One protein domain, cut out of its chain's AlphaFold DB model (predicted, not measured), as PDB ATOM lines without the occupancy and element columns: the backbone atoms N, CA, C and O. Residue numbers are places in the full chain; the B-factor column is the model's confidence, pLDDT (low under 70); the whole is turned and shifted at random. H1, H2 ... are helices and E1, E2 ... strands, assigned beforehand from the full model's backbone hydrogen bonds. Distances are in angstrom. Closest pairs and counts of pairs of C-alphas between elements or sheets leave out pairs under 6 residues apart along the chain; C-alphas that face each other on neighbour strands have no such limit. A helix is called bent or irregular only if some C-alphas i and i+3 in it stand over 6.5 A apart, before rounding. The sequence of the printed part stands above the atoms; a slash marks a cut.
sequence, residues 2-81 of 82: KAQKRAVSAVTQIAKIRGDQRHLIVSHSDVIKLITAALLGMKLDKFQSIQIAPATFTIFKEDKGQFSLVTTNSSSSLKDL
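AT A GLANCE: This is residues 2 to 81 of the 82 residues of an uncharacterized protein of Actinobacteria bacterium (UniProt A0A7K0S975). A helix in the middle, H2, has the longer helix H1 packed on it with residues 3 to 8, the short helix H3 on another side, and a two-stranded hairpin, E1 and E2, beside it. Beyond H2, H1 runs on until its end comes near E1, and a long stretch without a named element, residues 17 to 28, leads from there back to the beginning of H2. The printed part has 80 residues, with three named helices and then two named strands, in the order H1, H2, H3, E1, E2; the sheet is E1 - E2, antiparallel, and the class is mixed, helices and strands. The whole is compact, with a radius of gyration of the C-alphas of 12.3 A, and rounded, spanning 33 by 28 by 18 A.

HOW THE PARTS SIT: H1, residues 2 to 16, touches H2, residues 29 to 39, with its residues 3 to 8 alone; the closest C-alphas, of Gln 4 and Leu 34, are 5.5 A apart. The two run the same way at a steep tilt of 69 degrees, only just short of about perpendicular. H2 also touches H3, residues 44 to 49, where the closest C-alphas, of Ala 37 and Phe 47, are 5.5 A apart; these helices run opposite ways at a steep tilt of 58 degrees. H1 and H3 are apart, but only just, at 8.4 A. E1, residues 57 to 63, and E2, residues 66 to 74, form a hairpin of antiparallel neighbours at 165 degrees, with N 59 and O 71 at 2.9 A and N 63 and O 66 at 2.8 A, within hydrogen-bond range. E2 bends by 50 degrees at residue 70. H2 and E1 are near each other, while the closest C-alphas of H2 and E2, Leu 39 and Phe 67, are 6.2 A apart. The closest C-alphas of H1 and E1, Ala 15 and Glu 62, are 7.5 A apart. Every O i to N i+4 pair is within hydrogen-bond range in H1 and H2; in H3 it is 0 of 2, with 2 of 3 O i to N i+3 pairs within range.

IN THESE COORDINATES: H1 begins at C-alpha 2, (-13.853, -23.857, 29.024), and measures 21.4 A. H2 measures 15.3 A. H3 measures 10.5 A and is irregular, but only just: C-alphas 45 and 48 are 6.8 A apart. E1 measures 19.4 A and begins at C-alpha 57, (-32.773, -20.956, 14.365). E2 measures 21.8 A and ends at C-alpha 74, (-37.659, -20.791, 15.752).

THE WHOLE: The two C-alphas farthest apart, of Lys 2 and Asp 80, are 34.8 A apart. The printed part has no cut. The link from H1 to H2 is long, with 12 residues. Mean pLDDT of the printed part is 92.6; residues 18 to 19 are under 70.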
ATOM      1  N   LYS A   2     -14.687 -23.739  30.249       90.19
ATOM      2  CA  LYS A   2     -13.853 -23.857  29.024       90.19
ATOM      3  C   LYS A   2     -14.664 -23.940  27.716       90.19
ATOM      4  O   LYS A   2     -14.342 -23.236  26.765       90.19
ATOM      5  N   ALA A   3     -15.734 -24.742  27.692       91.38
ATOM      6  CA  ALA A   3     -16.600 -24.895  26.517       91.38
ATOM      7  C   ALA A   3     -17.288 -23.582  26.101       91.38
ATOM      8  O   ALA A   3     -17.173 -23.189  24.947       91.38
ATOM      9  N   GLN A   4     -17.915 -22.872  27.047       93.62
ATOM     10  CA  GLN A   4     -18.553 -21.572  26.801       93.62
ATOM     11  C   GLN A   4     -17.549 -20.544  26.267       93.62
ATOM     12  O   GLN A   4     -17.796 -19.938  25.233       93.62
ATOM     13  N   LYS A   5     -16.385 -20.392  26.918       94.94
ATOM     14  CA  LYS A   5     -15.353 -19.435  26.482       94.94
ATOM     15  C   LYS A   5     -14.897 -19.708  25.045       94.94
ATOM     16  O   LYS A   5     -14.770 -18.777  24.260       94.94
ATOM     17  N   ARG A   6     -14.688 -20.983  24.696       95.56
ATOM     18  CA  ARG A   6     -14.330 -21.399  23.332       95.56
ATOM     19  C   ARG A   6     -15.443 -21.078  22.332       95.56
ATOM     20  O   ARG A   6     -15.153 -20.517  21.284       95.56
ATOM     21  N   ALA A   7     -16.689 -21.414  22.662       95.56
ATOM     22  CA  ALA A   7     -17.836 -21.197  21.784       95.56
ATOM     23  C   ALA A   7     -18.082 -19.703  21.516       95.56
ATOM     24  O   ALA A   7     -18.188 -19.299  20.363       95.56
ATOM     25  N   VAL A   8     -18.078 -18.875  22.564       95.25
ATOM     26  CA  VAL A   8     -18.248 -17.418  22.444       95.25
ATOM     27  C   VAL A   8     -17.099 -16.798  21.659       95.25
ATOM     28  O   VAL A   8     -17.344 -16.022  20.745       95.25
ATOM     29  N   SER A   9     -15.850 -17.188  21.942       95.44
ATOM     30  CA  SER A   9     -14.694 -16.691  21.189       95.44
ATOM     31  C   SER A   9     -14.806 -16.996  19.696       95.44
ATOM     32  O   SER A   9     -14.479 -16.132  18.890       95.44
ATOM     33  N   ALA A  10     -15.273 -18.193  19.326       94.88
ATOM     34  CA  ALA A  10     -15.481 -18.553  17.928       94.88
ATOM     35  C   ALA A  10     -16.561 -17.674  17.278       94.88
ATOM     36  O   ALA A  10     -16.326 -17.128  16.206       94.88
ATOM     37  N   VAL A  11     -17.702 -17.466  17.947       94.44
ATOM     38  CA  VAL A  11     -18.784 -16.596  17.446       94.44
ATOM     39  C   VAL A  11     -18.311 -15.154  17.282       94.44
ATOM     40  O   VAL A  11     -18.513 -14.564  16.227       94.44
ATOM     41  N   THR A  12     -17.625 -14.590  18.278       92.88
ATOM     42  CA  THR A  12     -17.110 -13.214  18.215       92.88
ATOM     43  C   THR A  12     -16.012 -13.052  17.162       92.88
ATOM     44  O   THR A  12     -15.898 -11.989  16.560       92.88
ATOM     45  N   GLN A  13     -15.188 -14.076  16.925       92.88
ATOM     46  CA  GLN A  13     -14.218 -14.057  15.827       92.88
ATOM     47  C   GLN A  13     -14.920 -14.114  14.472       92.88
ATOM     48  O   GLN A  13     -14.589 -13.314  13.608       92.88
ATOM     49  N   ILE A  14     -15.911 -14.995  14.306       92.44
ATOM     50  CA  ILE A  14     -16.700 -15.105  13.071       92.44
ATOM     51  C   ILE A  14     -17.436 -13.799  12.770       92.44
ATOM     52  O   ILE A  14     -17.358 -13.335  11.643       92.44
ATOM     53  N   ALA A  15     -18.051 -13.162  13.769       90.00
ATOM     54  CA  ALA A  15     -18.724 -11.872  13.602       90.00
ATOM     55  C   ALA A  15     -17.779 -10.741  13.149       90.00
ATOM     56  O   ALA A  15     -18.218  -9.757  12.573       90.00
ATOM     57  N   LYS A  16     -16.467 -10.876  13.387       88.50
ATOM     58  CA  LYS A  16     -15.450  -9.924  12.903       88.50
ATOM     59  C   LYS A  16     -14.941 -10.258  11.500       88.50
ATOM     60  O   LYS A  16     -14.247  -9.445  10.890       88.50
ATOM     61  N   ILE A  17     -15.221 -11.458  10.993       85.06
ATOM     62  CA  ILE A  17     -14.769 -11.915   9.681       85.06
ATOM     63  C   ILE A  17     -15.764 -11.397   8.636       85.06
ATOM     64  O   ILE A  17     -16.854 -11.926   8.518       85.06
ATOM     65  N   ARG A  18     -15.341 -10.437   7.799       67.69
ATOM     66  CA  ARG A  18     -16.062  -9.929   6.603       67.69
ATOM     67  C   ARG A  18     -17.241  -8.966   6.838       67.69
ATOM     68  O   ARG A  18     -18.290  -9.137   6.225       67.69
ATOM     69  N   GLY A  19     -17.007  -7.869   7.559       69.50
ATOM     70  CA  GLY A  19     -17.910  -6.705   7.560       69.50
ATOM     71  C   GLY A  19     -19.346  -7.028   7.995       69.50
ATOM     72  O   GLY A  19     -19.574  -8.010   8.686       69.50
ATOM     73  N   ASP A  20     -20.307  -6.201   7.578       75.81
ATOM     74  CA  ASP A  20     -21.720  -6.247   8.002       75.81
ATOM     75  C   ASP A  20     -22.530  -7.358   7.284       75.81
ATOM     76  O   ASP A  20     -23.583  -7.132   6.684       75.81
ATOM     77  N   GLN A  21     -21.973  -8.573   7.231       86.56
ATOM     78  CA  GLN A  21     -22.542  -9.724   6.526       86.56
ATOM     79  C   GLN A  21     -23.263 -10.685   7.475       86.56
ATOM     80  O   GLN A  21     -23.018 -10.749   8.678       86.56
ATOM     81  N   ARG A  22     -24.167 -11.491   6.911       90.56
ATOM     82  CA  ARG A  22     -24.901 -12.517   7.661       90.56
ATOM     83  C   ARG A  22     -24.043 -13.777   7.796       90.56
ATOM     84  O   ARG A  22     -23.584 -14.330   6.797       90.56
ATOM     85  N   HIS A  23     -23.881 -14.267   9.024       92.88
ATOM     86  CA  HIS A  23     -23.146 -15.499   9.318       92.88
ATOM     87  C   HIS A  23     -24.091 -16.626   9.736       92.88
ATOM     88  O   HIS A  23     -24.862 -16.476  10.682       92.88
ATOM     89  N   LEU A  24     -23.989 -17.779   9.069       93.88
ATOM     90  CA  LEU A  24     -24.662 -19.008   9.483       93.88
ATOM     91  C   LEU A  24     -23.682 -19.893  10.256       93.88
ATOM     92  O   LEU A  24     -22.657 -20.312   9.720       93.88
ATOM     93  N   ILE A  25     -24.015 -20.193  11.510       95.06
ATOM     94  CA  ILE A  25     -23.223 -21.060  12.385       95.06
ATOM     95  C   ILE A  25     -24.093 -22.254  12.770       95.06
ATOM     96  O   ILE A  25     -25.161 -22.086  13.352       95.06
ATOM     97  N   VAL A  26     -23.619 -23.463  12.464       96.38
ATOM     98  CA  VAL A  26     -24.306 -24.717  12.799       96.38
ATOM     99  C   VAL A  26     -23.613 -25.365  13.991       96.38
ATOM    100  O   VAL A  26     -22.387 -25.466  14.034       96.38
ATOM    101  N   SER A  27     -24.397 -25.769  14.985       96.19
ATOM    102  CA  SER A  27     -23.894 -26.353  16.226       96.19
ATOM    103  C   SER A  27     -24.968 -27.214  16.897       96.19
ATOM    104  O   SER A  27     -26.059 -27.399  16.360       96.19
ATOM    105  N   HIS A  28     -24.667 -27.736  18.084       95.81
ATOM    106  CA  HIS A  28     -25.604 -28.504  18.903       95.81
ATOM    107  C   HIS A  28     -26.331 -27.621  19.922       95.81
ATOM    108  O   HIS A  28     -25.846 -26.550  20.296       95.81
ATOM    109  N   SER A  29     -27.467 -28.114  20.418       96.06
ATOM    110  CA  SER A  29     -28.352 -27.405  21.350       96.06
ATOM    111  C   SER A  29     -27.608 -26.841  22.562       96.06
ATOM    112  O   SER A  29     -27.715 -25.649  22.831       96.06
ATOM    113  N   ASP A  30     -26.795 -27.636  23.259       95.50
ATOM    114  CA  ASP A  30     -26.086 -27.165  24.456       95.50
ATOM    115  C   ASP A  30     -25.062 -26.071  24.154       95.50
ATOM    116  O   ASP A  30     -24.925 -25.114  24.913       95.50
ATOM    117  N   VAL A  31     -24.367 -26.165  23.021       96.56
ATOM    118  CA  VAL A  31     -23.405 -25.136  22.616       96.56
ATOM    119  C   VAL A  31     -24.135 -23.839  22.274       96.56
ATOM    120  O   VAL A  31     -23.691 -22.774  22.703       96.56
ATOM    121  N   ILE A  32     -25.274 -23.922  21.577       97.31
ATOM    122  CA  ILE A  32     -26.121 -22.761  21.278       97.31
ATOM    123  C   ILE A  32     -26.618 -22.126  22.582       97.31
ATOM    124  O   ILE A  32     -26.439 -20.929  22.766       97.31
ATOM    125  N   LYS A  33     -27.131 -22.910  23.539       97.00
ATOM    126  CA  LYS A  33     -27.560 -22.397  24.855       97.00
ATOM    127  C   LYS A  33     -26.429 -21.690  25.601       97.00
ATOM    128  O   LYS A  33     -26.649 -20.631  26.182       97.00
ATOM    129  N   LEU A  34     -25.216 -22.250  25.583       96.44
ATOM    130  CA  LEU A  34     -24.044 -21.640  26.218       96.44
ATOM    131  C   LEU A  34     -23.661 -20.301  25.579       96.44
ATOM    132  O   LEU A  34     -23.285 -19.378  26.307       96.44
ATOM    133  N   ILE A  35     -23.744 -20.209  24.248       96.81
ATOM    134  CA  ILE A  35     -23.524 -18.967  23.495       96.81
ATOM    135  C   ILE A  35     -24.618 -17.960  23.853       96.81
ATOM    136  O   ILE A  35     -24.294 -16.869  24.309       96.81
ATOM    137  N   THR A  36     -25.891 -18.338  23.730       96.75
ATOM    138  CA  THR A  36     -27.043 -17.472  24.014       96.75
ATOM    139  C   THR A  36     -26.987 -16.918  25.432       96.75
ATOM    140  O   THR A  36     -27.083 -15.709  25.622       96.75
ATOM    141  N   ALA A  37     -26.743 -17.775  26.429       96.25
ATOM    142  CA  ALA A  37     -26.593 -17.349  27.815       96.25
ATOM    143  C   ALA A  37     -25.438 -16.350  27.988       96.25
ATOM    144  O   ALA A  37     -25.594 -15.346  28.674       96.25
ATOM    145  N   ALA A  38     -24.287 -16.594  27.352       95.69
ATOM    146  CA  ALA A  38     -23.144 -15.688  27.449       95.69
ATOM    147  C   ALA A  38     -23.408 -14.327  26.794       95.69
ATOM    148  O   ALA A  38     -23.072 -13.303  27.383       95.69
ATOM    149  N   LEU A  39     -24.009 -14.314  25.599       95.38
ATOM    150  CA  LEU A  39     -24.307 -13.085  24.858       95.38
ATOM    151  C   LEU A  39     -25.374 -12.232  25.558       95.38
ATOM    152  O   LEU A  39     -25.292 -11.012  25.514       95.38
ATOM    153  N   LEU A  40     -26.320 -12.862  26.260       94.88
ATOM    154  CA  LEU A  40     -27.331 -12.175  27.073       94.88
ATOM    155  C   LEU A  40     -26.841 -11.790  28.481       94.88
ATOM    156  O   LEU A  40     -27.629 -11.314  29.294       94.88
ATOM    157  N   GLY A  41     -25.570 -12.043  28.817       93.50
ATOM    158  CA  GLY A  41     -25.037 -11.776  30.158       93.50
ATOM    159  C   GLY A  41     -25.655 -12.647  31.262       93.50
ATOM    160  O   GLY A  41     -25.559 -12.320  32.446       93.50
ATOM    161  N   MET A  42     -26.288 -13.766  30.903       93.94
ATOM    162  CA  MET A  42     -26.855 -14.708  31.860       93.94
ATOM    163  C   MET A  42     -25.745 -15.466  32.590       93.94
ATOM    164  O   MET A  42     -24.695 -15.806  32.032       93.94
ATOM    165  N   LYS A  43     -26.006 -15.810  33.854       91.50
ATOM    166  CA  LYS A  43     -25.126 -16.714  34.598       91.50
ATOM    167  C   LYS A  43     -25.091 -18.085  33.915       91.50
ATOM    168  O   LYS A  43     -26.099 -18.564  33.401       91.50
ATOM    169  N   LEU A  44     -23.916 -18.719  33.920       88.75
ATOM    170  CA  LEU A  44     -23.678 -19.973  33.201       88.75
ATOM    171  C   LEU A  44     -24.654 -21.084  33.604       88.75
ATOM    172  O   LEU A  44     -25.103 -21.810  32.737       88.75
ATOM    173  N   ASP A  45     -24.991 -21.212  34.882       90.38
ATOM    174  CA  ASP A  45     -25.948 -22.185  35.425       90.38
ATOM    175  C   ASP A  45     -27.373 -22.007  34.877       90.38
ATOM    176  O   ASP A  45     -28.118 -22.977  34.755       90.38
ATOM    177  N   LYS A  46     -27.737 -20.790  34.462       92.81
ATOM    178  CA  LYS A  46     -29.056 -20.489  33.894       92.81
ATOM    179  C   LYS A  46     -29.220 -20.941  32.444       92.81
ATOM    180  O   LYS A  46     -30.331 -20.892  31.937       92.81
ATOM    181  N   PHE A  47     -28.180 -21.447  31.776       92.31
ATOM    182  CA  PHE A  47     -28.312 -21.931  30.392       92.31
ATOM    183  C   PHE A  47     -29.326 -23.080  30.242       92.31
ATOM    184  O   PHE A  47     -29.897 -23.259  29.169       92.31
ATOM    185  N   GLN A  48     -29.576 -23.840  31.316       92.31
ATOM    186  CA  GLN A  48     -30.539 -24.942  31.314       92.31
ATOM    187  C   GLN A  48     -31.987 -24.471  31.132       92.31
ATOM    188  O   GLN A  48     -32.807 -25.246  30.648       92.31
ATOM    189  N   SER A  49     -32.302 -23.212  31.463       94.44
ATOM    190  CA  SER A  49     -33.639 -22.649  31.243       94.44
ATOM    191  C   SER A  49     -33.890 -22.250  29.786       94.44
ATOM    192  O   SER A  49     -34.998 -21.849  29.449       94.44
ATOM    193  N   ILE A  50     -32.873 -22.317  28.921       95.75
ATOM    194  CA  ILE A  50     -32.998 -22.021  27.494       95.75
ATOM    195  C   ILE A  50     -33.334 -23.325  26.768       95.75
ATOM    196  O   ILE A  50     -32.588 -24.306  26.845       95.75
ATOM    197  N   GLN A  51     -34.439 -23.338  26.024       96.50
ATOM    198  CA  GLN A  51     -34.807 -24.451  25.153       96.50
ATOM    199  C   GLN A  51     -34.322 -24.182  23.727       96.50
ATOM    200  O   GLN A  51     -34.560 -23.109  23.190       96.50
ATOM    201  N   ILE A  52     -33.642 -25.164  23.131       97.62
ATOM    202  CA  ILE A  52     -33.215 -25.161  21.727       97.62
ATOM    203  C   ILE A  52     -33.536 -26.546  21.171       97.62
ATOM    204  O   ILE A  52     -32.935 -27.536  21.601       97.62
ATOM    205  N   ALA A  53     -34.515 -26.613  20.277       96.75
ATOM    206  CA  ALA A  53     -34.964 -27.827  19.619       96.75
ATOM    207  C   ALA A  53     -34.137 -28.104  18.347       96.75
ATOM    208  O   ALA A  53     -33.500 -27.192  17.806       96.75
ATOM    209  N   PRO A  54     -34.115 -29.355  17.856       95.94
ATOM    210  CA  PRO A  54     -33.453 -29.695  16.600       95.94
ATOM    211  C   PRO A  54     -33.973 -28.857  15.428       95.94
ATOM    212  O   PRO A  54     -35.158 -28.543  15.376       95.94
ATOM    213  N   ALA A  55     -33.087 -28.538  14.480       94.19
ATOM    214  CA  ALA A  55     -33.419 -27.797  13.258       94.19
ATOM    215  C   ALA A  55     -34.123 -26.444  13.495       94.19
ATOM    216  O   ALA A  55     -34.921 -26.006  12.672       94.19
ATOM    217  N   THR A  56     -33.810 -25.772  14.608       96.31
ATOM    218  CA  THR A  56     -34.296 -24.417  14.897       96.31
ATOM    219  C   THR A  56     -33.211 -23.360  14.725       96.31
ATOM    220  O   THR A  56     -32.014 -23.638  14.848       96.31
ATOM    221  N   PHE A  57     -33.636 -22.124  14.475       96.56
ATOM    222  CA  PHE A  57     -32.773 -20.956  14.365       96.56
ATOM    223  C   PHE A  57     -32.807 -20.110  15.639       96.56
ATOM    224  O   PHE A  57     -33.854 -19.887  16.251       96.56
ATOM    225  N   THR A  58     -31.633 -19.609  16.020       97.06
ATOM    226  CA  THR A  58     -31.457 -18.545  17.014       97.06
ATOM    227  C   THR A  58     -30.642 -17.446  16.353       97.06
ATOM    228  O   THR A  58     -29.522 -17.703  15.910       97.06
ATOM    229  N   ILE A  59     -31.211 -16.248  16.239       96.19
ATOM    230  CA  ILE A  59     -30.623 -15.141  15.479       96.19
ATOM    231  C   ILE A  59     -30.226 -14.038  16.443       96.19
ATOM    232  O   ILE A  59     -31.038 -13.562  17.238       96.19
ATOM    233  N   PHE A  60     -28.975 -13.612  16.316       95.75
ATOM    234  CA  PHE A  60     -28.453 -12.426  16.965       95.75
ATOM    235  C   PHE A  60     -28.142 -11.361  15.922       95.75
ATOM    236  O   PHE A  60     -27.634 -11.677  14.845       95.75
ATOM    237  N   LYS A  61     -28.405 -10.107  16.275       94.00
ATOM    238  CA  LYS A  61     -27.872  -8.946  15.573       94.00
ATOM    239  C   LYS A  61     -26.682  -8.412  16.359       94.00
ATOM    240  O   LYS A  61     -26.798  -8.173  17.562       94.00
ATOM    241  N   GLU A  62     -25.561  -8.261  15.674       92.31
ATOM    242  CA  GLU A  62     -24.368  -7.611  16.201       92.31
ATOM    243  C   GLU A  62     -24.390  -6.131  15.790       92.31
ATOM    244  O   GLU A  62     -24.775  -5.807  14.669       92.31
ATOM    245  N   ASP A  63     -24.080  -5.242  16.730       90.06
ATOM    246  CA  ASP A  63     -23.832  -3.824  16.476       90.06
ATOM    247  C   ASP A  63     -22.660  -3.367  17.346       90.06
ATOM    248  O   ASP A  63     -22.738  -3.377  18.580       90.06
ATOM    249  N   LYS A  64     -21.548  -2.982  16.711       88.44
ATOM    250  CA  LYS A  64     -20.353  -2.422  17.375       88.44
ATOM    251  C   LYS A  64     -19.850  -3.271  18.554       88.44
ATOM    252  O   LYS A  64     -19.476  -2.746  19.605       88.44
ATOM    253  N   GLY A  65     -19.827  -4.588  18.397       86.69
ATOM    254  CA  GLY A  65     -19.385  -5.552  19.405       86.69
ATOM    255  C   GLY A  65     -20.471  -5.998  20.384       86.69
ATOM    256  O   GLY A  65     -20.200  -6.871  21.213       86.69
ATOM    257  N   GLN A  66     -21.676  -5.429  20.317       90.81
ATOM    258  CA  GLN A  66     -22.798  -5.794  21.177       90.81
ATOM    259  C   GLN A  66     -23.762  -6.714  20.440       90.81
ATOM    260  O   GLN A  66     -24.089  -6.485  19.282       90.81
ATOM    261  N   PHE A  67     -24.244  -7.748  21.125       94.56
ATOM    262  CA  PHE A  67     -25.180  -8.713  20.558       94.56
ATOM    263  C   PHE A  67     -26.570  -8.508  21.152       94.56
ATOM    264  O   PHE A  67     -26.739  -8.462  22.369       94.56
ATOM    265  N   SER A  68     -27.574  -8.449  20.285       95.25
ATOM    266  CA  SER A  68     -28.992  -8.413  20.643       95.25
ATOM    267  C   SER A  68     -29.691  -9.645  20.078       95.25
ATOM    268  O   SER A  68     -29.452 -10.037  18.935       95.25
ATOM    269  N   LEU A  69     -30.520 -10.302  20.890       96.50
ATOM    270  CA  LEU A  69     -31.285 -11.471  20.462       96.50
ATOM    271  C   LEU A  69     -32.507 -11.016  19.658       96.50
ATOM    272  O   LEU A  69     -33.322 -10.251  20.165       96.50
ATOM    273  N   VAL A  70     -32.638 -11.512  18.429       95.69
ATOM    274  CA  VAL A  70     -33.764 -11.206  17.531       95.69
ATOM    275  C   VAL A  70     -34.817 -12.306  17.595       95.69
ATOM    276  O   VAL A  70     -36.006 -12.036  17.728       95.69
ATOM    277  N   THR A  71     -34.383 -13.565  17.519       95.44
ATOM    278  CA  THR A  71     -35.265 -14.729  17.643       95.44
ATOM    279  C   THR A  71     -34.522 -15.888  18.285       95.44
ATOM    280  O   THR A  71     -33.295 -15.981  18.194       95.44
ATOM    281  N   THR A  72     -35.258 -16.789  18.921       95.69
ATOM    282  CA  THR A  72     -34.712 -17.986  19.560       95.69
ATOM    283  C   THR A  72     -35.624 -19.170  19.303       95.69
ATOM    284  O   THR A  72     -36.843 -19.017  19.291       95.69
ATOM    285  N   ASN A  73     -35.026 -20.350  19.131       95.94
ATOM    286  CA  ASN A  73     -35.744 -21.616  19.003       95.94
ATOM    287  C   ASN A  73     -36.865 -21.604  17.937       95.94
ATOM    288  O   ASN A  73     -37.921 -22.205  18.135       95.94
ATOM    289  N   SER A  74     -36.656 -20.903  16.817       95.69
ATOM    290  CA  SER A  74     -37.659 -20.791  15.752       95.69
ATOM    291  C   SER A  74     -37.521 -21.917  14.729       95.69
ATOM    292  O   SER A  74     -36.432 -22.135  14.202       95.69
ATOM    293  N   SER A  75     -38.617 -22.614  14.428       93.94
ATOM    294  CA  SER A  75     -38.708 -23.628  13.365       93.94
ATOM    295  C   SER A  75     -39.234 -23.073  12.031       93.94
ATOM    296  O   SER A  75     -39.468 -23.843  11.099       93.94
ATOM    297  N   SER A  76     -39.442 -21.757  11.935       91.31
ATOM    298  CA  SER A  76     -39.889 -21.090  10.707       91.31
ATOM    299  C   SER A  76     -38.821 -21.118   9.612       91.31
ATOM    300  O   SER A  76     -37.629 -21.318   9.873       91.31
ATOM    301  N   SER A  77     -39.244 -20.882   8.368       89.12
ATOM    302  CA  SER A  77     -38.313 -20.734   7.252       89.12
ATOM    303  C   SER A  77     -37.407 -19.530   7.483       89.12
ATOM    304  O   SER A  77     -37.848 -18.494   7.975       89.12
ATOM    305  N   LEU A  78     -36.143 -19.633   7.064       82.62
ATOM    306  CA  LEU A  78     -35.203 -18.520   7.176       82.62
ATOM    307  C   LEU A  78     -35.736 -17.268   6.463       82.62
ATOM    308  O   LEU A  78     -35.557 -16.179   6.981       82.62
ATOM    309  N   LYS A  79     -36.456 -17.422   5.341       87.12
ATOM    310  CA  LYS A  79     -37.071 -16.305   4.598       87.12
ATOM    311  C   LYS A  79     -38.039 -15.462   5.433       87.12
ATOM    312  O   LYS A  79     -38.202 -14.290   5.133       87.12
ATOM    313  N   ASP A  80     -38.657 -16.050   6.452       86.31
ATOM    314  CA  ASP A  80     -39.636 -15.361   7.295       86.31
ATOM    315  C   ASP A  80     -38.961 -14.609   8.457       86.31
ATOM    316  O   ASP A  80     -39.612 -13.852   9.172       86.31
ATOM    317  N   LEU A  81     -37.662 -14.845   8.678       82.69
ATOM    318  CA  LEU A  81     -36.916 -14.374   9.846       82.69
ATOM    319  C   LEU A  81     -35.894 -13.261   9.540       82.69
ATOM    320  O   LEU A  81     -35.381 -12.671  10.494       82.69
TER     321      LEU A  81